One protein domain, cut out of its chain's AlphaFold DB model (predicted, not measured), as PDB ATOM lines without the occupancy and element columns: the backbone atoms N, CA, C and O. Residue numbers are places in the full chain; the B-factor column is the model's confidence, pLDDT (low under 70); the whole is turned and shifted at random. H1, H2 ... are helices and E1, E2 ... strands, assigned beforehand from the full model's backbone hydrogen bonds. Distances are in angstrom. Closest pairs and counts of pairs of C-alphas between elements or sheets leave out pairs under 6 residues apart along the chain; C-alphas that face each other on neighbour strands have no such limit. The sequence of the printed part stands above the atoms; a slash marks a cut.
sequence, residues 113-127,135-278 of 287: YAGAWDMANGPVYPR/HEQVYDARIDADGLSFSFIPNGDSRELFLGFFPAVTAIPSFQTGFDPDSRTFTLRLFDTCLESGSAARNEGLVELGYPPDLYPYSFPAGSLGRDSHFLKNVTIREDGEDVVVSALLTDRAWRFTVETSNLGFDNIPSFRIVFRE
ATOM      1  N   TYR A 113     -21.793  11.542  -3.211       93.88
ATOM      2  CA  TYR A 113     -22.301  12.250  -2.039       93.88
ATOM      3  C   TYR A 113     -22.616  11.246  -0.930       93.88
ATOM      4  O   TYR A 113     -23.274  10.236  -1.196       93.88
ATOM      5  N   ALA A 114     -22.197  11.564   0.291       91.88
ATOM      6  CA  ALA A 114     -22.616  10.877   1.505       91.88
ATOM      7  C   ALA A 114     -23.069  11.893   2.556       91.88
ATOM      8  O   ALA A 114     -22.474  12.961   2.691       91.88
ATOM      9  N   GLY A 115     -24.117  11.551   3.293       89.38
ATOM     10  CA  GLY A 115     -24.793  12.440   4.228       89.38
ATOM     11  C   GLY A 115     -26.305  12.435   4.040       89.38
ATOM     12  O   GLY A 115     -26.860  11.517   3.429       89.38
ATOM     13  N   ALA A 116     -26.961  13.486   4.529       85.88
ATOM     14  CA  ALA A 116     -28.418  13.591   4.537       85.88
ATOM     15  C   ALA A 116     -29.021  13.482   3.124       85.88
ATOM     16  O   ALA A 116     -28.560  14.133   2.178       85.88
ATOM     17  N   TRP A 117     -30.069  12.674   2.981       85.25
ATOM     18  CA  TRP A 117     -30.677  12.294   1.713       85.25
ATOM     19  C   TRP A 117     -32.208  12.305   1.779       85.25
ATOM     20  O   TRP A 117     -32.824  11.641   2.610       85.25
ATOM     21  N   ASP A 118     -32.831  13.022   0.848       82.62
ATOM     22  CA  ASP A 118     -34.271  13.016   0.632       82.62
ATOM     23  C   ASP A 118     -34.607  12.047  -0.505       82.62
ATOM     24  O   ASP A 118     -34.111  12.166  -1.626       82.62
ATOM     25  N   MET A 119     -35.489  11.086  -0.236       75.75
ATOM     26  CA  MET A 119     -35.809  10.026  -1.197       75.75
ATOM     27  C   MET A 119     -36.467  10.539  -2.490       75.75
ATOM     28  O   MET A 119     -36.434   9.838  -3.500       75.75
ATOM     29  N   ALA A 120     -37.063  11.737  -2.484       77.38
ATOM     30  CA  ALA A 120     -37.691  12.329  -3.665       77.38
ATOM     31  C   ALA A 120     -36.765  13.304  -4.414       77.38
ATOM     32  O   ALA A 120     -36.863  13.414  -5.636       77.38
ATOM     33  N   ASN A 121     -35.887  14.006  -3.696       79.12
ATOM     34  CA  ASN A 121     -35.132  15.152  -4.207       79.12
ATOM     35  C   ASN A 121     -33.604  14.949  -4.209       79.12
ATOM     36  O   ASN A 121     -32.894  15.753  -4.814       79.12
ATOM     37  N   GLY A 122     -33.095  13.868  -3.610       84.19
ATOM     38  CA  GLY A 122     -31.673  13.519  -3.584       84.19
ATOM     39  C   GLY A 122     -30.908  14.133  -2.400       84.19
ATOM     40  O   GLY A 122     -31.476  14.248  -1.314       84.19
ATOM     41  N   PRO A 123     -29.623  14.512  -2.573       82.56
ATOM     42  CA  PRO A 123     -28.817  15.110  -1.511       82.56
ATOM     43  C   PRO A 123     -29.511  16.309  -0.866       82.56
ATOM     44  O   PRO A 123     -29.909  17.252  -1.558       82.56
ATOM     45  N   VAL A 124     -29.606  16.299   0.460       80.00
ATOM     46  CA  VAL A 124     -30.070  17.455   1.226       80.00
ATOM     47  C   VAL A 124     -28.849  18.262   1.621       80.00
ATOM     48  O   VAL A 124     -28.214  17.997   2.637       80.00
ATOM     49  N   TYR A 125     -28.513  19.244   0.789       71.69
ATOM     50  CA  TYR A 125     -27.479  20.207   1.141       71.69
ATOM     51  C   TYR A 125     -27.994  21.083   2.280       71.69
ATOM     52  O   TYR A 125     -29.084  21.652   2.145       71.69
ATOM     53  N   PRO A 126     -27.242  21.216   3.374       59.56
ATOM     54  CA  PRO A 126     -27.639  22.100   4.449       59.56
ATOM     55  C   PRO A 126     -27.779  23.532   3.934       59.56
ATOM     56  O   PRO A 126     -26.870  24.061   3.295       59.56
ATOM     57  N   ARG A 127     -28.954  24.135   4.134       58.31
ATOM     58  CA  ARG A 127     -29.203  25.575   3.970       58.31
ATOM     59  C   ARG A 127     -30.344  25.994   4.881       58.31
ATOM     60  O   ARG A 127     -31.409  25.395   4.780       58.31
ATOM     61  N   HIS A 135     -23.062  21.332  12.684       87.38
ATOM     62  CA  HIS A 135     -21.910  22.098  12.229       87.38
ATOM     63  C   HIS A 135     -20.635  21.610  12.902       87.38
ATOM     64  O   HIS A 135     -20.537  21.540  14.135       87.38
ATOM     65  N   GLU A 136     -19.642  21.314  12.080       91.38
ATOM     66  CA  GLU A 136     -18.339  20.840  12.503       91.38
ATOM     67  C   GLU A 136     -17.264  21.913  12.344       91.38
ATOM     68  O   GLU A 136     -17.313  22.794  11.485       91.38
ATOM     69  N   GLN A 137     -16.226  21.806  13.163       94.50
ATOM     70  CA  GLN A 137     -14.952  22.450  12.897       94.50
ATOM     71  C   GLN A 137     -13.894  21.383  12.614       94.50
ATOM     72  O   GLN A 137     -13.798  20.382  13.327       94.50
ATOM     73  N   VAL A 138     -13.066  21.609  11.590       97.19
ATOM     74  CA  VAL A 138     -11.883  20.777  11.332       97.19
ATOM     75  C   VAL A 138     -10.928  20.879  12.519       97.19
ATOM     76  O   VAL A 138     -10.434  21.958  12.839       97.19
ATOM     77  N   TYR A 139     -10.641  19.740  13.142       95.31
ATOM     78  CA  TYR A 139      -9.670  19.624  14.227       95.31
ATOM     79  C   TYR A 139      -8.299  19.153  13.741       95.31
ATOM     80  O   TYR A 139      -7.273  19.621  14.218       95.31
ATOM     81  N   ASP A 140      -8.262  18.251  12.763       95.94
ATOM     82  CA  ASP A 140      -7.029  17.861  12.072       95.94
ATOM     83  C   ASP A 140      -7.353  17.511  10.622       95.94
ATOM     84  O   ASP A 140      -8.400  16.921  10.346       95.94
ATOM     85  N   ALA A 141      -6.444  17.847   9.710       97.62
ATOM     86  CA  ALA A 141      -6.503  17.455   8.310       97.62
ATOM     87  C   ALA A 141      -5.086  17.201   7.798       97.62
ATOM     88  O   ALA A 141      -4.206  18.057   7.911       97.62
ATOM     89  N   ARG A 142      -4.849  16.026   7.213       95.69
ATOM     90  CA  ARG A 142      -3.510  15.643   6.750       95.69
ATOM     91  C   ARG A 142      -3.530  14.704   5.559       95.69
ATOM     92  O   ARG A 142      -4.480  13.958   5.341       95.69
ATOM     93  N   ILE A 143      -2.422  14.722   4.827       96.44
ATOM     94  CA  ILE A 143      -2.118  13.741   3.789       96.44
ATOM     95  C   ILE A 143      -1.508  12.505   4.457       96.44
ATOM     96  O   ILE A 143      -0.484  12.604   5.137       96.44
ATOM     97  N   ASP A 144      -2.114  11.346   4.226       90.75
ATOM     98  CA  ASP A 144      -1.578  10.042   4.611       90.75
ATOM     99  C   ASP A 144      -0.836   9.383   3.431       90.75
ATOM    100  O   ASP A 144      -0.809   9.888   2.305       90.75
ATOM    101  N   ALA A 145      -0.233   8.216   3.673       89.69
ATOM    102  CA  ALA A 145       0.448   7.448   2.629       89.69
ATOM    103  C   ALA A 145      -0.484   7.068   1.461       89.69
ATOM    104  O   ALA A 145      -0.048   7.033   0.309       89.69
ATOM    105  N   ASP A 146      -1.751   6.809   1.770       92.38
ATOM    106  CA  ASP A 146      -2.780   6.291   0.874       92.38
ATOM    107  C   ASP A 146      -3.950   7.261   0.649       92.38
ATOM    108  O   ASP A 146      -4.843   6.946  -0.127       92.38
ATOM    109  N   GLY A 147      -3.940   8.467   1.228       95.44
ATOM    110  CA  GLY A 147      -5.007   9.435   0.972       95.44
ATOM    111  C   GLY A 147      -5.055  10.622   1.927       95.44
ATOM    112  O   GLY A 147      -4.043  11.298   2.112       95.44
ATOM    113  N   LEU A 148      -6.237  10.917   2.473       96.69
ATOM    114  CA  LEU A 148      -6.498  12.071   3.343       96.69
ATOM    115  C   LEU A 148      -7.174  11.617   4.633       96.69
ATOM    116  O   LEU A 148      -8.119  10.841   4.566       96.69
ATOM    117  N   SER A 149      -6.733  12.148   5.770       96.50
ATOM    118  CA  SER A 149      -7.360  11.951   7.082       96.50
ATOM    119  C   SER A 149      -7.922  13.264   7.604       96.50
ATOM    120  O   SER A 149      -7.239  14.287   7.530       96.50
ATOM    121  N   PHE A 150      -9.113  13.202   8.196       97.25
ATOM    122  CA  PHE A 150      -9.784  14.326   8.838       97.25
ATOM    123  C   PHE A 150     -10.300  13.935  10.217       97.25
ATOM    124  O   PHE A 150     -10.744  12.805  10.421       97.25
ATOM    125  N   SER A 151     -10.289  14.884  11.147       95.31
ATOM    126  CA  SER A 151     -11.009  14.783  12.414       95.31
ATOM    127  C   SER A 151     -11.718  16.091  12.726       95.31
ATOM    128  O   SER A 151     -11.277  17.153  12.278       95.31
ATOM    129  N   PHE A 152     -12.805  16.007  13.484       93.88
ATOM    130  CA  PHE A 152     -13.694  17.137  13.724       93.88
ATOM    131  C   PHE A 152     -13.984  17.329  15.206       93.88
ATOM    132  O   PHE A 152     -13.986  16.383  15.991       93.88
ATOM    133  N   ILE A 153     -14.255  18.572  15.569       92.38
ATOM    134  CA  ILE A 153     -14.759  18.993  16.877       92.38
ATOM    135  C   ILE A 153     -16.056  19.791  16.655       92.38
ATOM    136  O   ILE A 153     -16.359  20.148  15.511       92.38
ATOM    137  N   PRO A 154     -16.840  20.073  17.710       90.62
ATOM    138  CA  PRO A 154     -18.006  20.946  17.591       90.62
ATOM    139  C   PRO A 154     -17.663  22.316  16.986       90.62
ATOM    140  O   PRO A 154     -16.534  22.783  17.093       90.62
ATOM    141  N   ASN A 155     -18.643  23.015  16.418       91.94
ATOM    142  CA  ASN A 155     -18.503  24.453  16.193       91.94
ATOM    143  C   ASN A 155     -18.746  25.217  17.518       91.94
ATOM    144  O   ASN A 155     -19.754  25.025  18.205       91.94
ATOM    145  N   GLY A 156     -17.807  26.085  17.900       91.88
ATOM    146  CA  GLY A 156     -17.809  26.817  19.166       91.88
ATOM    147  C   GLY A 156     -18.460  28.207  19.149       91.88
ATOM    148  O   GLY A 156     -18.512  28.853  20.209       91.88
ATOM    149  N   ASP A 157     -18.938  28.700  18.004       92.00
ATOM    150  CA  ASP A 157     -19.377  30.095  17.823       92.00
ATOM    151  C   ASP A 157     -20.649  30.418  18.607       92.00
ATOM    152  O   ASP A 157     -20.799  31.506  19.173       92.00
ATOM    153  N   SER A 158     -21.546  29.443  18.745       88.75
ATOM    154  CA  SER A 158     -22.783  29.591  19.507       88.75
ATOM    155  C   SER A 158     -23.075  28.353  20.356       88.75
ATOM    156  O   SER A 158     -22.486  27.288  20.188       88.75
ATOM    157  N   ARG A 159     -23.971  28.500  21.342       84.19
ATOM    158  CA  ARG A 159     -24.421  27.352  22.145       84.19
ATOM    159  C   ARG A 159     -25.234  26.374  21.296       84.19
ATOM    160  O   ARG A 159     -25.205  25.187  21.571       84.19
ATOM    161  N   GLU A 160     -25.966  26.887  20.320       84.69
ATOM    162  CA  GLU A 160     -26.798  26.102  19.414       84.69
ATOM    163  C   GLU A 160     -25.937  25.217  18.513       84.69
ATOM    164  O   GLU A 160     -26.096  24.002  18.547       84.69
ATOM    165  N   LEU A 161     -24.938  25.803  17.842       86.50
ATOM    166  CA  LEU A 161     -24.000  25.079  16.977       86.50
ATOM    167  C   LEU A 161     -23.220  24.014  17.758       86.50
ATOM    168  O   LEU A 161     -23.135  22.861  17.342       86.50
ATOM    169  N   PHE A 162     -22.748  24.369  18.956       86.06
ATOM    170  CA  PHE A 162     -22.039  23.436  19.825       86.06
ATOM    171  C   PHE A 162     -22.917  22.253  20.266       86.06
ATOM    172  O   PHE A 162     -22.446  21.122  20.325       86.06
ATOM    173  N   LEU A 163     -24.193  22.497  20.594       80.31
ATOM    174  CA  LEU A 163     -25.120  21.444  21.026       80.31
ATOM    175  C   LEU A 163     -25.668  20.604  19.862       80.31
ATOM    176  O   LEU A 163     -26.076  19.469  20.105       80.31
ATOM    177  N   GLY A 164     -25.656  21.129  18.631       78.25
ATOM    178  CA  GLY A 164     -25.958  20.367  17.414       78.25
ATOM    179  C   GLY A 164     -24.974  19.215  17.185       78.25
ATOM    180  O   GLY A 164     -25.347  18.156  16.682       78.25
ATOM    181  N   PHE A 165     -23.740  19.361  17.668       79.12
ATOM    182  CA  PHE A 165     -22.751  18.289  17.762       79.12
ATOM    183  C   PHE A 165     -23.042  17.398  18.989       79.12
ATOM    184  O   PHE A 165     -22.314  17.391  19.982       79.12
ATOM    185  N   PHE A 166     -24.168  16.678  18.981       66.75
ATOM    186  CA  PHE A 166     -24.559  15.836  20.114       66.75
ATOM    187  C   PHE A 166     -23.656  14.581  20.220       66.75
ATOM    188  O   PHE A 166     -23.633  13.781  19.280       66.75
ATOM    189  N   PRO A 167     -22.966  14.339  21.357       54.16
ATOM    190  CA  PRO A 167     -21.973  13.261  21.500       54.16
ATOM    191  C   PRO A 167     -22.481  11.825  21.310       54.16
ATOM    192  O   PRO A 167     -21.698  10.924  21.043       54.16
ATOM    193  N   ALA A 168     -23.786  11.572  21.470       51.81
ATOM    194  CA  ALA A 168     -24.326  10.210  21.378       51.81
ATOM    195  C   ALA A 168     -24.554   9.723  19.932       51.81
ATOM    196  O   ALA A 168     -24.973   8.583  19.741       51.81
ATOM    197  N   VAL A 169     -24.331  10.583  18.929       58.81
ATOM    198  CA  VAL A 169     -24.483  10.265  17.498       58.81
ATOM    199  C   VAL A 169     -23.375  10.966  16.719       58.81
ATOM    200  O   VAL A 169     -23.607  11.855  15.903       58.81
ATOM    201  N   THR A 170     -22.128  10.646  17.038       65.75
ATOM    202  CA  THR A 170     -20.987  11.342  16.447       65.75
ATOM    203  C   THR A 170     -20.705  10.823  15.045       65.75
ATOM    204  O   THR A 170     -19.991   9.844  14.851       65.75
ATOM    205  N   ALA A 171     -21.325  11.494  14.076       77.31
ATOM    206  CA  ALA A 171     -21.141  11.302  12.648       77.31
ATOM    207  C   ALA A 171     -20.122  12.305  12.087       77.31
ATOM    208  O   ALA A 171     -19.835  13.337  12.696       77.31
ATOM    209  N   ILE A 172     -19.558  11.971  10.931       87.25
ATOM    210  CA  ILE A 172     -18.737  12.895  10.139       87.25
ATOM    211  C   ILE A 172     -19.653  13.853   9.359       87.25
ATOM    212  O   ILE A 172     -20.812  13.491   9.130       87.25
ATOM    213  N   PRO A 173     -19.158  15.027   8.923       89.75
ATOM    214  CA  PRO A 173     -19.945  15.928   8.090       89.75
ATOM    215  C   PRO A 173     -20.426  15.227   6.818       89.75
ATOM    216  O   PRO A 173     -19.741  14.353   6.268       89.75
ATOM    217  N   SER A 174     -21.581  15.668   6.314       90.62
ATOM    218  CA  SER A 174     -21.981  15.334   4.947       90.62
ATOM    219  C   SER A 174     -20.884  15.806   3.993       90.62
ATOM    220  O   SER A 174     -20.308  16.883   4.175       90.62
ATOM    221  N   PHE A 175     -20.586  15.023   2.962       94.38
ATOM    222  CA  PHE A 175     -19.541  15.373   2.015       94.38
ATOM    223  C   PHE A 175     -19.896  15.020   0.577       94.38
ATOM    224  O   PHE A 175     -20.684  14.120   0.285       94.38
ATOM    225  N   GLN A 176     -19.248  15.731  -0.338       95.81
ATOM    226  CA  GLN A 176     -19.318  15.474  -1.764       95.81
ATOM    227  C   GLN A 176     -17.923  15.409  -2.366       95.81
ATOM    228  O   GLN A 176     -17.051  16.222  -2.057       95.81
ATOM    229  N   THR A 177     -17.737  14.469  -3.281       97.69
ATOM    230  CA  THR A 177     -16.566  14.394  -4.144       97.69
ATOM    231  C   THR A 177     -16.907  14.869  -5.551       97.69
ATOM    232  O   THR A 177     -18.038  14.734  -6.022       97.69
ATOM    233  N   GLY A 178     -15.922  15.435  -6.232       97.50
ATOM    234  CA  GLY A 178     -16.025  15.812  -7.632       97.50
ATOM    235  C   GLY A 178     -14.665  15.777  -8.306       97.50
ATOM    236  O   GLY A 178     -13.630  15.847  -7.641       97.50
ATOM    237  N   PHE A 179     -14.670  15.697  -9.631       97.94
ATOM    238  CA  PHE A 179     -13.453  15.643 -10.425       97.94
ATOM    239  C   PHE A 179     -13.579  16.498 -11.680       97.94
ATOM    240  O   PHE A 179     -14.536  16.374 -12.441       97.94
ATOM    241  N   ASP A 180     -12.592  17.363 -11.890       97.50
ATOM    242  CA  ASP A 180     -12.420  18.101 -13.135       97.50
ATOM    243  C   ASP A 180     -11.390  17.372 -14.017       97.50
ATOM    244  O   ASP A 180     -10.207  17.352 -13.660       97.50
ATOM    245  N   PRO A 181     -11.790  16.789 -15.164       95.06
ATOM    246  CA  PRO A 181     -10.880  16.052 -16.034       95.06
ATOM    247  C   PRO A 181      -9.840  16.938 -16.731       95.06
ATOM    248  O   PRO A 181      -8.752  16.445 -17.039       95.06
ATOM    249  N   ASP A 182     -10.125  18.225 -16.953       96.19
ATOM    250  CA  ASP A 182      -9.218  19.126 -17.673       96.19
ATOM    251  C   ASP A 182      -8.021  19.513 -16.795       96.19
ATOM    252  O   ASP A 182      -6.872  19.522 -17.248       96.19
ATOM    253  N   SER A 183      -8.279  19.796 -15.516       95.62
ATOM    254  CA  SER A 183      -7.237  20.116 -14.532       95.62
ATOM    255  C   SER A 183      -6.757  18.907 -13.721       95.62
ATOM    256  O   SER A 183      -5.748  19.002 -13.019       95.62
ATOM    257  N   ARG A 184      -7.454  17.768 -13.828       96.38
ATOM    258  CA  ARG A 184      -7.301  16.566 -12.989       96.38
ATOM    259  C   ARG A 184      -7.470  16.841 -11.495       96.38
ATOM    260  O   ARG A 184      -6.826  16.196 -10.659       96.38
ATOM    261  N   THR A 185      -8.307  17.817 -11.164       98.12
ATOM    262  CA  THR A 185      -8.530  18.239  -9.784       98.12
ATOM    263  C   THR A 185      -9.652  17.419  -9.175       98.12
ATOM    264  O   THR A 185     -10.802  17.533  -9.588       98.12
ATOM    265  N   PHE A 186      -9.320  16.627  -8.162       98.25
ATOM    266  CA  PHE A 186     -10.286  16.049  -7.241       98.25
ATOM    267  C   PHE A 186     -10.628  17.061  -6.157       98.25
ATOM    268  O   PHE A 186      -9.750  17.722  -5.599       98.25
ATOM    269  N   THR A 187     -11.915  17.173  -5.867       98.44
ATOM    270  CA  THR A 187     -12.457  18.059  -4.846       98.44
ATOM    271  C   THR A 187     -13.243  17.235  -3.844       98.44
ATOM    272  O   THR A 187     -14.084  16.439  -4.243       98.44
ATOM    273  N   LEU A 188     -12.989  17.463  -2.563       98.31
ATOM    274  CA  LEU A 188     -13.802  17.011  -1.445       98.31
ATOM    275  C   LEU A 188     -14.408  18.248  -0.786       98.31
ATOM    276  O   LEU A 188     -13.677  19.099  -0.284       98.31
ATOM    277  N   ARG A 189     -15.731  18.355  -0.798       97.56
ATOM    278  CA  ARG A 189     -16.487  19.376  -0.074       97.56
ATOM    279  C   ARG A 189     -17.071  18.749   1.182       97.56
ATOM    280  O   ARG A 189     -17.729  17.722   1.078       97.56
ATOM    281  N   LEU A 190     -16.816  19.367   2.325       96.12
ATOM    282  CA  LEU A 190     -17.375  19.043   3.631       96.12
ATOM    283  C   LEU A 190     -18.406  20.123   3.944       96.12
ATOM    284  O   LEU A 190     -18.038  21.296   4.043       96.12
ATOM    285  N   PHE A 191     -19.674  19.737   4.017       92.50
ATOM    286  CA  PHE A 191     -20.761  20.680   4.259       92.50
ATOM    287  C   PHE A 191     -20.800  21.101   5.728       92.50
ATOM    288  O   PHE A 191     -20.376  20.327   6.588       92.50
ATOM    289  N   ASP A 192     -21.269  22.323   6.001       90.56
ATOM    290  CA  ASP A 192     -21.427  22.878   7.360       90.56
ATOM    291  C   ASP A 192     -20.162  22.819   8.226       90.56
ATOM    292  O   ASP A 192     -20.203  22.758   9.457       90.56
ATOM    293  N   THR A 193     -19.009  22.836   7.570       94.00
ATOM    294  CA  THR A 193     -17.715  22.659   8.210       94.00
ATOM    295  C   THR A 193     -16.922  23.956   8.124       94.00
ATOM    296  O   THR A 193     -16.784  24.531   7.049       94.00
ATOM    297  N   CYS A 194     -16.327  24.376   9.239       96.06
ATOM    298  CA  CYS A 194     -15.458  25.553   9.325       96.06
ATOM    299  C   CYS A 194     -14.014  25.183   9.705       96.06
ATOM    300  O   CYS A 194     -13.732  24.093  10.216       96.06
ATOM    301  N   LEU A 195     -13.076  26.095   9.456       98.25
ATOM    302  CA  LEU A 195     -11.677  25.972   9.876       98.25
ATOM    303  C   LEU A 195     -11.409  26.685  11.201       98.25
ATOM    304  O   LEU A 195     -10.566  26.238  11.982       98.25
ATOM    305  N   GLU A 196     -12.132  27.762  11.488       97.00
ATOM    306  CA  GLU A 196     -12.017  28.523  12.729       97.00
ATOM    307  C   GLU A 196     -13.369  28.683  13.417       97.00
ATOM    308  O   GLU A 196     -14.371  28.964  12.769       97.00
ATOM    309  N   SER A 197     -13.401  28.495  14.738       95.25
ATOM    310  CA  SER A 197     -14.603  28.752  15.525       95.25
ATOM    311  C   SER A 197     -14.291  28.967  17.006       95.25
ATOM    312  O   SER A 197     -13.229  28.606  17.539       95.25
ATOM    313  N   GLY A 198     -15.272  29.544  17.688       93.25
ATOM    314  CA  GLY A 198     -15.345  29.621  19.130       93.25
ATOM    315  C   GLY A 198     -14.605  30.788  19.760       93.25
ATOM    316  O   GLY A 198     -13.955  31.623  19.137       93.25
ATOM    317  N   SER A 199     -14.750  30.865  21.077       92.12
ATOM    318  CA  SER A 199     -14.111  31.876  21.915       92.12
ATOM    319  C   SER A 199     -13.741  31.266  23.260       92.12
ATOM    320  O   SER A 199     -14.285  30.234  23.643       92.12
ATOM    321  N   ALA A 200     -12.872  31.928  24.026       89.25
ATOM    322  CA  ALA A 200     -12.453  31.432  25.340       89.25
ATOM    323  C   ALA A 200     -13.631  31.184  26.308       89.25
ATOM    324  O   ALA A 200     -13.539  30.331  27.187       89.25
ATOM    325  N   ALA A 201     -14.758  31.886  26.133       87.88
ATOM    326  CA  ALA A 201     -15.975  31.668  26.917       87.88
ATOM    327  C   ALA A 201     -16.637  30.298  26.655       87.88
ATOM    328  O   ALA A 201     -17.445  29.852  27.463       87.88
ATOM    329  N   ARG A 202     -16.300  29.621  25.549       88.75
ATOM    330  CA  ARG A 202     -16.830  28.301  25.176       88.75
ATOM    331  C   ARG A 202     -16.151  27.141  25.913       88.75
ATOM    332  O   ARG A 202     -16.653  26.028  25.860       88.75
ATOM    333  N   ASN A 203     -15.048  27.393  26.618       89.44
ATOM    334  CA  ASN A 203     -14.280  26.346  27.297       89.44
ATOM    335  C   ASN A 203     -14.910  25.829  28.602       89.44
ATOM    336  O   ASN A 203     -14.449  24.837  29.169       89.44
ATOM    337  N   GLU A 204     -15.957  26.488  29.104       88.44
ATOM    338  CA  GLU A 204     -16.649  26.059  30.320       88.44
ATOM    339  C   GLU A 204     -17.315  24.684  30.119       88.44
ATOM    340  O   GLU A 204     -18.131  24.500  29.219       88.44
ATOM    341  N   GLY A 205     -16.967  23.709  30.966       84.12
ATOM    342  CA  GLY A 205     -17.566  22.367  30.956       84.12
ATOM    343  C   GLY A 205     -17.008  21.388  29.913       84.12
ATOM    344  O   GLY A 205     -17.432  20.238  29.889       84.12
ATOM    345  N   LEU A 206     -16.023  21.779  29.091       87.00
ATOM    346  CA  LEU A 206     -15.468  20.912  28.036       87.00
ATOM    347  C   LEU A 206     -14.888  19.590  28.550       87.00
ATOM    348  O   LEU A 206     -15.082  18.551  27.925       87.00
ATOM    349  N   VAL A 207     -14.235  19.606  29.716       86.62
ATOM    350  CA  VAL A 207     -13.653  18.400  30.328       86.62
ATOM    351  C   VAL A 207     -14.728  17.377  30.698       86.62
ATOM    352  O   VAL A 207     -14.510  16.178  30.549       86.62
ATOM    353  N   GLU A 208     -15.900  17.837  31.146       84.94
ATOM    354  CA  GLU A 208     -17.039  16.964  31.465       84.94
ATOM    355  C   GLU A 208     -17.625  16.312  30.204       84.94
ATOM    356  O   GLU A 208     -18.242  15.252  30.286       84.94
ATOM    357  N   LEU A 209     -17.381  16.925  29.041       80.81
ATOM    358  CA  LEU A 209     -17.781  16.460  27.715       80.81
ATOM    359  C   LEU A 209     -16.653  15.727  26.964       80.81
ATOM    360  O   LEU A 209     -16.817  15.410  25.794       80.81
ATOM    361  N   GLY A 210     -15.507  15.464  27.604       81.88
ATOM    362  CA  GLY A 210     -14.396  14.719  26.996       81.88
ATOM    363  C   GLY A 210     -13.470  15.530  26.078       81.88
ATOM    364  O   GLY A 210     -12.592  14.947  25.443       81.88
ATOM    365  N   TYR A 211     -13.612  16.857  26.034       85.81
ATOM    366  CA  TYR A 211     -12.764  17.749  25.237       85.81
ATOM    367  C   TYR A 211     -11.617  18.371  26.056       85.81
ATOM    368  O   TYR A 211     -11.699  18.454  27.289       85.81
ATOM    369  N   PRO A 212     -10.548  18.862  25.393       88.12
ATOM    370  CA  PRO A 212      -9.516  19.663  26.048       88.12
ATOM    371  C   PRO A 212     -10.104  20.894  26.773       88.12
ATOM    372  O   PRO A 212     -10.998  21.546  26.233       88.12
ATOM    373  N   PRO A 213      -9.605  21.251  27.975       90.56
ATOM    374  CA  PRO A 213     -10.115  22.382  28.763       90.56
ATOM    375  C   PRO A 213      -9.887  23.752  28.108       90.56
ATOM    376  O   PRO A 213     -10.483  24.736  28.532       90.56
ATOM    377  N   ASP A 214      -8.998  23.831  27.126       92.38
ATOM    378  CA  ASP A 214      -8.578  25.034  26.415       92.38
ATOM    379  C   ASP A 214      -8.741  24.888  24.894       92.38
ATOM    380  O   ASP A 214      -7.974  25.463  24.128       92.38
ATOM    381  N   LEU A 215      -9.751  24.124  24.459       92.06
ATOM    382  CA  LEU A 215     -10.013  23.860  23.043       92.06
ATOM    383  C   LEU A 215     -10.245  25.143  22.228       92.06
ATOM    384  O   LEU A 215      -9.662  25.283  21.160       92.06
ATOM    385  N   TYR A 216     -11.075  26.071  22.720       94.88
ATOM    386  CA  TYR A 216     -11.460  27.286  21.992       94.88
ATOM    387  C   TYR A 216     -10.751  28.561  22.484       94.88
ATOM    388  O   TYR A 216     -10.475  28.708  23.679       94.88
ATOM    389  N   PRO A 217     -10.551  29.566  21.608       95.69
ATOM    390  CA  PRO A 217     -10.782  29.518  20.161       95.69
ATOM    391  C   PRO A 217      -9.814  28.546  19.478       95.69
ATOM    392  O   PRO A 217      -8.637  28.497  19.833       95.69
ATOM    393  N   TYR A 218     -10.317  27.802  18.496       96.81
ATOM    394  CA  TYR A 218      -9.510  26.886  17.694       96.81
ATOM    395  C   TYR A 218      -9.459  27.387  16.254       96.81
ATOM    396  O   TYR A 218     -10.438  27.944  15.755       96.81
ATOM    397  N   SER A 219      -8.328  27.193  15.582       97.44
ATOM    398  CA  SER A 219      -8.162  27.545  14.172       97.44
ATOM    399  C   SER A 219      -7.259  26.524  13.491       97.44
ATOM    400  O   SER A 219      -6.113  26.322  13.904       97.44
ATOM    401  N   PHE A 220      -7.783  25.898  12.442       98.19
ATOM    402  CA  PHE A 220      -7.023  25.076  11.517       98.19
ATOM    403  C   PHE A 220      -6.560  25.941  10.330       98.19
ATOM    404  O   PHE A 220      -7.370  26.641   9.722       98.19
ATOM    405  N   PRO A 221      -5.269  25.929   9.955       97.38
ATOM    406  CA  PRO A 221      -4.771  26.823   8.917       97.38
ATOM    407  C   PRO A 221      -5.275  26.432   7.521       97.38
ATOM    408  O   PRO A 221      -5.033  25.323   7.042       97.38
ATOM    409  N   ALA A 222      -5.891  27.385   6.818       98.31
ATOM    410  CA  ALA A 222      -6.147  27.263   5.385       98.31
ATOM    411  C   ALA A 222      -4.833  27.250   4.579       98.31
ATOM    412  O   ALA A 222      -3.840  27.886   4.947       98.31
ATOM    413  N   GLY A 223      -4.843  26.580   3.427       98.12
ATOM    414  CA  GLY A 223      -3.711  26.504   2.508       98.12
ATOM    415  C   GLY A 223      -3.246  25.075   2.259       98.12
ATOM    416  O   GLY A 223      -4.046  24.150   2.192       98.12
ATOM    417  N   SER A 224      -1.944  24.897   2.036       97.19
ATOM    418  CA  SER A 224      -1.379  23.585   1.707       97.19
ATOM    419  C   SER A 224      -1.422  22.633   2.906       97.19
ATOM    420  O   SER A 224      -0.956  22.991   3.984       97.19
ATOM    421  N   LEU A 225      -1.872  21.392   2.682       96.56
ATOM    422  CA  LEU A 225      -1.792  20.296   3.663       96.56
ATOM    423  C   LEU A 225      -0.421  19.591   3.676       96.56
ATOM    424  O   LEU A 225      -0.254  18.521   4.262       96.56
ATOM    425  N   GLY A 226       0.586  20.191   3.040       90.75
ATOM    426  CA  GLY A 226       1.959  19.710   3.055       90.75
ATOM    427  C   GLY A 226       2.334  18.896   1.821       90.75
ATOM    428  O   GLY A 226       2.074  19.293   0.687       90.75
ATOM    429  N   ARG A 227       3.075  17.806   2.042       90.25
ATOM    430  CA  ARG A 227       3.790  17.087   0.983       90.25
ATOM    431  C   ARG A 227       2.871  16.131   0.224       90.25
ATOM    432  O   ARG A 227       2.196  15.320   0.841       90.25
ATOM    433  N   ASP A 228       2.985  16.156  -1.102       94.69
ATOM    434  CA  ASP A 228       2.402  15.174  -2.020       94.69
ATOM    435  C   ASP A 228       2.551  13.719  -1.538       94.69
ATOM    436  O   ASP A 228       3.609  13.311  -1.038       94.69
ATOM    437  N   SER A 229       1.514  12.922  -1.787       93.25
ATOM    438  CA  SER A 229       1.533  11.472  -1.622       93.25
ATOM    439  C   SER A 229       1.707  10.766  -2.965       93.25
ATOM    440  O   SER A 229       1.933  11.364  -4.021       93.25
ATOM    441  N   HIS A 230       1.612   9.442  -2.918       94.12
ATOM    442  CA  HIS A 230       1.617   8.593  -4.099       94.12
ATOM    443  C   HIS A 230       0.400   8.814  -5.006       94.12
ATOM    444  O   HIS A 230       0.492   8.605  -6.214       94.12
ATOM    445  N   PHE A 231      -0.713   9.266  -4.418       97.31
ATOM    446  CA  PHE A 231      -2.005   9.423  -5.081       97.31
ATOM    447  C   PHE A 231      -2.380  10.885  -5.331       97.31
ATOM    448  O   PHE A 231      -3.015  11.175  -6.347       97.31
ATOM    449  N   LEU A 232      -1.949  11.795  -4.450       97.44
ATOM    450  CA  LEU A 232      -2.413  13.179  -4.381       97.44
ATOM    451  C   LEU A 232      -1.251  14.166  -4.461       97.44
ATOM    452  O   LEU A 232      -0.238  13.997  -3.780       97.44
ATOM    453  N   LYS A 233      -1.419  15.232  -5.247       97.19
ATOM    454  CA  LYS A 233      -0.464  16.344  -5.332       97.19
ATOM    455  C   LYS A 233      -1.120  17.685  -5.061       97.19
ATOM    456  O   LYS A 233      -2.295  17.863  -5.373       97.19
ATOM    457  N   ASN A 234      -0.335  18.640  -4.564       97.00
ATOM    458  CA  ASN A 234      -0.765  20.023  -4.332       97.00
ATOM    459  C   ASN A 234      -2.064  20.110  -3.517       97.00
ATOM    460  O   ASN A 234      -2.968  20.863  -3.872       97.00
ATOM    461  N   VAL A 235      -2.178  19.313  -2.452       98.38
ATOM    462  CA  VAL A 235      -3.401  19.293  -1.647       98.38
ATOM    463  C   VAL A 235      -3.545  20.612  -0.896       98.38
ATOM    464  O   VAL A 235      -2.634  21.028  -0.169       98.38
ATOM    465  N   THR A 236      -4.698  21.252  -1.055       98.44
ATOM    466  CA  THR A 236      -5.054  22.495  -0.369       98.44
ATOM    467  C   THR A 236      -6.414  22.387   0.295       98.44
ATOM    468  O   THR A 236      -7.323  21.811  -0.290       98.44
ATOM    469  N   ILE A 237      -6.559  23.006   1.461       98.69
ATOM    470  CA  ILE A 237      -7.809  23.155   2.206       98.69
ATOM    471  C   ILE A 237      -8.165  24.638   2.324       98.69
ATOM    472  O   ILE A 237      -7.285  25.484   2.507       98.69
ATOM    473  N   ARG A 238      -9.446  24.975   2.191       98.50
ATOM    474  CA  ARG A 238      -9.960  26.341   2.345       98.50
ATOM    475  C   ARG A 238     -11.429  26.314   2.743       98.50
ATOM    476  O   ARG A 238     -12.109  25.328   2.483       98.50
ATOM    477  N   GLU A 239     -11.923  27.427   3.258       97.75
ATOM    478  CA  GLU A 239     -13.364  27.661   3.357       97.75
ATOM    479  C   GLU A 239     -13.936  28.118   2.004       97.75
ATOM    480  O   GLU A 239     -13.244  28.718   1.163       97.75
ATOM    481  N   ASP A 240     -15.202  27.793   1.776       96.06
ATOM    482  CA  ASP A 240     -15.991  28.170   0.609       96.06
ATOM    483  C   ASP A 240     -17.437  28.466   1.023       96.06
ATOM    484  O   ASP A 240     -18.341  27.665   0.798       96.06
ATOM    485  N   GLY A 241     -17.650  29.623   1.651       91.62
ATOM    486  CA  GLY A 241     -18.914  29.913   2.328       91.62
ATOM    487  C   GLY A 241     -18.947  29.218   3.687       91.62
ATOM    488  O   GLY A 241     -18.026  29.410   4.471       91.62
ATOM    489  N   GLU A 242     -19.987  28.424   3.939       89.62
ATOM    490  CA  GLU A 242     -20.173  27.646   5.179       89.62
ATOM    491  C   GLU A 242     -19.546  26.242   5.111       89.62
ATOM    492  O   GLU A 242     -19.634  25.468   6.058       89.62
ATOM    493  N   ASP A 243     -18.893  25.927   3.990       94.81
ATOM    494  CA  ASP A 243     -18.276  24.632   3.738       94.81
ATOM    495  C   ASP A 243     -16.750  24.716   3.800       94.81
ATOM    496  O   ASP A 243     -16.134  25.728   3.440       94.81
ATOM    497  N   VAL A 244     -16.121  23.577   4.083       98.06
ATOM    498  CA  VAL A 244     -14.695  23.365   3.836       98.06
ATOM    499  C   VAL A 244     -14.509  22.604   2.532       98.06
ATOM    500  O   VAL A 244     -15.117  21.565   2.290       98.06
ATOM    501  N   VAL A 245     -13.612  23.098   1.683       98.50
ATOM    502  CA  VAL A 245     -13.254  22.468   0.414       98.50
ATOM    503  C   VAL A 245     -11.781  22.090   0.422       98.50
ATOM    504  O   VAL A 245     -10.895  22.928   0.611       98.50
ATOM    505  N   VAL A 246     -11.523  20.815   0.152       98.56
ATOM    506  CA  VAL A 246     -10.198  20.259  -0.094       98.56
ATOM    507  C   VAL A 246     -10.059  19.978  -1.583       98.56
ATOM    508  O   VAL A 246     -10.904  19.322  -2.185       98.56
ATOM    509  N   SER A 247      -8.979  20.458  -2.185       98.38
ATOM    510  CA  SER A 247      -8.656  20.227  -3.595       98.38
ATOM    511  C   SER A 247      -7.296  19.558  -3.712       98.38
ATOM    512  O   SER A 247      -6.361  19.925  -3.004       98.38
ATOM    513  N   ALA A 248      -7.180  18.585  -4.611       98.00
ATOM    514  CA  ALA A 248      -5.948  17.856  -4.877       98.00
ATOM    515  C   ALA A 248      -5.851  17.487  -6.360       98.00
ATOM    516  O   ALA A 248      -6.848  17.142  -6.989       98.00
ATOM    517  N   LEU A 249      -4.643  17.489  -6.917       97.94
ATOM    518  CA  LEU A 249      -4.397  16.916  -8.236       97.94
ATOM    519  C   LEU A 249      -4.232  15.397  -8.112       97.94
ATOM    520  O   LEU A 249      -3.315  14.929  -7.427       97.94
ATOM    521  N   LEU A 250      -5.087  14.630  -8.794       97.12
ATOM    522  CA  LEU A 250      -4.978  13.170  -8.821       97.12
ATOM    523  C   LEU A 250      -3.864  12.718  -9.754       97.12
ATOM    524  O   LEU A 250      -3.807  13.065 -10.941       97.12
ATOM    525  N   THR A 251      -2.994  11.869  -9.226       96.31
ATOM    526  CA  THR A 251      -2.018  11.134 -10.036       96.31
ATOM    527  C   THR A 251      -2.694  10.011 -10.827       96.31
ATOM    528  O   THR A 251      -3.791   9.578 -10.493       96.31
ATOM    529  N   ASP A 252      -2.013   9.474 -11.844       94.06
ATOM    530  CA  ASP A 252      -2.495   8.313 -12.620       94.06
ATOM    531  C   ASP A 252      -2.634   7.027 -11.795       94.06
ATOM    532  O   ASP A 252      -3.159   6.026 -12.273       94.06
ATOM    533  N   ARG A 253      -2.123   7.034 -10.562       95.00
ATOM    534  CA  ARG A 253      -2.150   5.888  -9.660       95.00
ATOM    535  C   ARG A 253      -3.440   5.821  -8.851       95.00
ATOM    536  O   ARG A 253      -3.764   4.752  -8.349       95.00
ATOM    537  N   ALA A 254      -4.156   6.937  -8.710       95.81
ATOM    538  CA  ALA A 254      -5.411   7.010  -7.973       95.81
ATOM    539  C   ALA A 254      -6.534   6.396  -8.817       95.81
ATOM    540  O   ALA A 254      -7.210   7.097  -9.562       95.81
ATOM    541  N   TRP A 255      -6.681   5.073  -8.745       95.50
ATOM    542  CA  TRP A 255      -7.630   4.347  -9.583       95.50
ATOM    543  C   TRP A 255      -9.014   4.239  -8.944       95.50
ATOM    544  O   TRP A 255     -10.016   4.470  -9.612       95.50
ATOM    545  N   ARG A 256      -9.075   3.906  -7.653       96.38
ATOM    546  CA  ARG A 256     -10.321   3.880  -6.879       96.38
ATOM    547  C   ARG A 256     -10.116   4.534  -5.528       96.38
ATOM    548  O   ARG A 256      -8.992   4.517  -5.019       96.38
ATOM    549  N   PHE A 257     -11.193   5.037  -4.940       96.81
ATOM    550  CA  PHE A 257     -11.192   5.484  -3.553       96.81
ATOM    551  C   PHE A 257     -12.298   4.824  -2.733       96.81
ATOM    552  O   PHE A 257     -13.312   4.389  -3.272       96.81
ATOM    553  N   THR A 258     -12.094   4.755  -1.427       96.31
ATOM    554  CA  THR A 258     -13.110   4.376  -0.448       96.31
ATOM    555  C   THR A 258     -13.031   5.309   0.758       96.31
ATOM    556  O   THR A 258     -12.154   6.181   0.819       96.31
ATOM    557  N   VAL A 259     -13.958   5.152   1.698       94.94
ATOM    558  CA  VAL A 259     -14.020   5.961   2.913       94.94
ATOM    559  C   VAL A 259     -14.048   5.067   4.138       94.94
ATOM    560  O   VAL A 259     -14.861   4.154   4.239       94.94
ATOM    561  N   GLU A 260     -13.170   5.372   5.083       93.38
ATOM    562  CA  GLU A 260     -13.116   4.729   6.392       93.38
ATOM    563  C   GLU A 260     -13.570   5.735   7.443       93.38
ATOM    564  O   GLU A 260     -13.041   6.844   7.484       93.38
ATOM    565  N   THR A 261     -14.505   5.366   8.311       90.44
ATOM    566  CA  THR A 261     -14.933   6.211   9.431       90.44
ATOM    567  C   THR A 261     -14.407   5.660  10.751       90.44
ATOM    568  O   THR A 261     -14.198   4.459  10.926       90.44
ATOM    569  N   SER A 262     -14.133   6.553  11.693       88.75
ATOM    570  CA  SER A 262     -13.691   6.199  13.036       88.75
ATOM    571  C   SER A 262     -14.065   7.301  14.018       88.75
ATOM    572  O   SER A 262     -14.520   8.380  13.634       88.75
ATOM    573  N   ASN A 263     -13.847   7.051  15.302       86.19
ATOM    574  CA  ASN A 263     -14.077   8.032  16.343       86.19
ATOM    575  C   ASN A 263     -12.919   8.038  17.343       86.19
ATOM    576  O   ASN A 263     -12.524   6.997  17.873       86.19
ATOM    577  N   LEU A 264     -12.363   9.221  17.585       80.56
ATOM    578  CA  LEU A 264     -11.321   9.457  18.570       80.56
ATOM    579  C   LEU A 264     -11.975   9.975  19.867       80.56
ATOM    580  O   LEU A 264     -12.898  10.781  19.854       80.56
ATOM    581  N   GLY A 265     -11.490   9.529  21.027       67.56
ATOM    582  CA  GLY A 265     -11.892  10.123  22.310       67.56
ATOM    583  C   GLY A 265     -13.317   9.805  22.783       67.56
ATOM    584  O   GLY A 265     -14.031  10.718  23.189       67.56
ATOM    585  N   PHE A 266     -13.698   8.521  22.814       67.25
ATOM    586  CA  PHE A 266     -14.960   8.039  23.412       67.25
ATOM    587  C   PHE A 266     -16.215   8.688  22.808       67.25
ATOM    588  O   PHE A 266     -17.033   9.250  23.530       67.25
ATOM    589  N   ASP A 267     -16.333   8.608  21.485       71.31
ATOM    590  CA  ASP A 267     -17.441   9.145  20.695       71.31
ATOM    591  C   ASP A 267     -17.484  10.674  20.551       71.31
ATOM    592  O   ASP A 267     -18.502  11.201  20.136       71.31
ATOM    593  N   ASN A 268     -16.405  11.419  20.813       78.94
ATOM    594  CA  ASN A 268     -16.441  12.894  20.766       78.94
ATOM    595  C   ASN A 268     -15.722  13.526  19.570       78.94
ATOM    596  O   ASN A 268     -15.925  14.704  19.293       78.94
ATOM    597  N   ILE A 269     -14.875  12.787  18.856       87.31
ATOM    598  CA  ILE A 269     -14.076  13.337  17.755       87.31
ATOM    599  C   ILE A 269     -14.264  12.408  16.551       87.31
ATOM    600  O   ILE A 269     -13.479  11.472  16.360       87.31
ATOM    601  N   PRO A 270     -15.318  12.612  15.738       90.56
ATOM    602  CA  PRO A 270     -15.502  11.848  14.522       90.56
ATOM    603  C   PRO A 270     -14.315  12.101  13.608       90.56
ATOM    604  O   PRO A 270     -13.749  13.196  13.544       90.56
ATOM    605  N   SER A 271     -13.946  11.064  12.881       92.81
ATOM    606  CA  SER A 271     -12.874  11.122  11.908       92.81
ATOM    607  C   SER A 271     -13.234  10.270  10.710       92.81
ATOM    608  O   SER A 271     -13.951   9.274  10.829       92.81
ATOM    609  N   PHE A 272     -12.718  10.654   9.552       94.25
ATOM    610  CA  PHE A 272     -12.718   9.755   8.414       94.25
ATOM    611  C   PHE A 272     -11.472   9.903   7.575       94.25
ATOM    612  O   PHE A 272     -10.737  10.894   7.654       94.25
ATOM    613  N   ARG A 273     -11.263   8.881   6.756       95.50
ATOM    614  CA  ARG A 273     -10.180   8.798   5.799       95.50
ATOM    615  C   ARG A 273     -10.760   8.583   4.419       95.50
ATOM    616  O   ARG A 273     -11.594   7.701   4.245       95.50
ATOM    617  N   ILE A 274     -10.299   9.354   3.442       96.25
ATOM    618  CA  ILE A 274     -10.432   8.979   2.032       96.25
ATOM    619  C   ILE A 274      -9.184   8.198   1.680       96.25
ATOM    620  O   ILE A 274      -8.085   8.747   1.759       96.25
ATOM    621  N   VAL A 275      -9.357   6.944   1.286       97.06
ATOM    622  CA  VAL A 275      -8.259   6.032   0.961       97.06
ATOM    623  C   VAL A 275      -8.297   5.731  -0.525       97.06
ATOM    624  O   VAL A 275      -9.333   5.338  -1.051       97.06
ATOM    625  N   PHE A 276      -7.169   5.894  -1.203       97.12
ATOM    626  CA  PHE A 276      -6.991   5.580  -2.613       97.12
ATOM    627  C   PHE A 276      -6.216   4.277  -2.783       97.12
ATOM    628  O   PHE A 276      -5.326   3.947  -1.997       97.12
ATOM    629  N   ARG A 277      -6.508   3.559  -3.868       95.50
ATOM    630  CA  ARG A 277      -5.715   2.406  -4.303       95.50
ATOM    631  C   ARG A 277      -5.342   2.486  -5.772       95.50
ATOM    632  O   ARG A 277      -6.034   3.104  -6.584       95.50
ATOM    633  N   GLU A 278      -4.252   1.801  -6.100       95.50
ATOM    634  CA  GLU A 278      -3.876   1.509  -7.480       95.50
ATOM    635  C   GLU A 278      -4.760   0.413  -8.069       95.50
ATOM    636  O   GLU A 278      -5.360  -0.386  -7.347       95.50
TER     637      GLU A 278
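What this domain is: This is residues 113 to 127 and 135 to 278 of the 287 residues of an uncharacterized protein of Flavonifractor sp. An82 (UniProt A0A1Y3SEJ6). Two twisted antiparallel sheets stand partly face to face as a sandwich, their strands at a small angle to each other, and three short helices lie toward one end of it. E1, an edge strand of the first sheet, pairs with its neighbour E4 near its beginning, at residues 113 and 114, and then runs away from it, while a long stretch with no named element, residues 210 to 231, leads from H3 back to E6. The printed part has 159 residues with nine named strands and three named helices, in the order E1 E2 E3 H1 E4 E5 H2 H3 E6 E7 E8 E9, and is mostly strand. The sheets run E1 E4 E5 E7 E6 and E2 E3 E9 E8. The whole is compact, with a radius of gyration of the C-alphas of 16.1 A and spans of 48 by 41 by 28 A.

Where its parts are: E1, residues 113 to 118, begins with C-alpha 113 at (-22.301, 12.250, -2.039). After the cut come E2, residues 136 to 143, 19.7 A long, which bends by 60 degrees at residue 139, and E3, residues 147 to 154, 24.0 A long. H1 holds residues 159 to 164. E4, residues 175 to 180, and E5, residues 185 to 190, are 17.0 A and 16.1 A long. H2, residues 200 to 203, has C-alpha 200 at (-12.453, 31.432, 25.340), and H3 holds residues 206 to 209. E6, residues 232 to 240, is 20.8 A long and bends by 51 degrees at residue 235. E7, residues 243 to 250, measures 21.6 A, E8, residues 256 to 264, 26.1 A, and E9, residues 269 to 277, 26.0 A. E9 ends with C-alpha 277 at (-5.715, 2.406, -4.303).

How they stand to each other: In the first sheet the edge strand E1 is antiparallel to E4 at 122 degrees, with N 114 and O 175 3.0 A apart. E4 and E5 form a hairpin, with N 178 and O 187 at 2.9 A. E5 and E7 are antiparallel, with N 188 and O 246 at 2.8 A. E6 and E7, a hairpin, bring N 236 and O 247 to 2.9 A. E5, H2 and H3, and E6 make a split strand-helix-strand unit, two strands running the same way with helices between them in the chain and E7 between them in the sheet; its crossover is right-handed. In the second sheet E2 and E3 form a hairpin, with N 142 and O 149 at 3.0 A. E3 is antiparallel to E9, with N 150 and O 272 at 2.9 A, and the hairpin of E8 and E9 has N 260 and O 273 at 2.9 A. The two sheets make a sandwich, two sheets face to face, with facing parts 10.0 A centre to centre and strands at 20 degrees. E2 and E7 are near each other, with 6 pairs of C-alphas within 10 A. H1 only grazes the second sheet with residues 161 to 164; the C-alphas of Pro 154 and Phe 162 are the closest of E3 and H1, 5.2 A apart. H2 and H3 are on neither sheet and meet only through their link. In H1 every O i to N i+4 pair is within hydrogen-bond range; H2 and H3 are too short for such a pair. Residues 223 to 224 pair antiparallel with residues 236 to 237 of E6.

The domain as a whole: The C-alphas of Asp 182 and Glu 208 are the two farthest apart, at 49.8 A. Residues 128 to 134 are cut out, and C-alphas 127 and 135 are 11.6 A apart across the cut. The link from H3 to E6, 22 residues, is long. The mean pLDDT of the printed part is 90.3; residues 126 to 127, 166 to 170 and 265 to 266 are under 70.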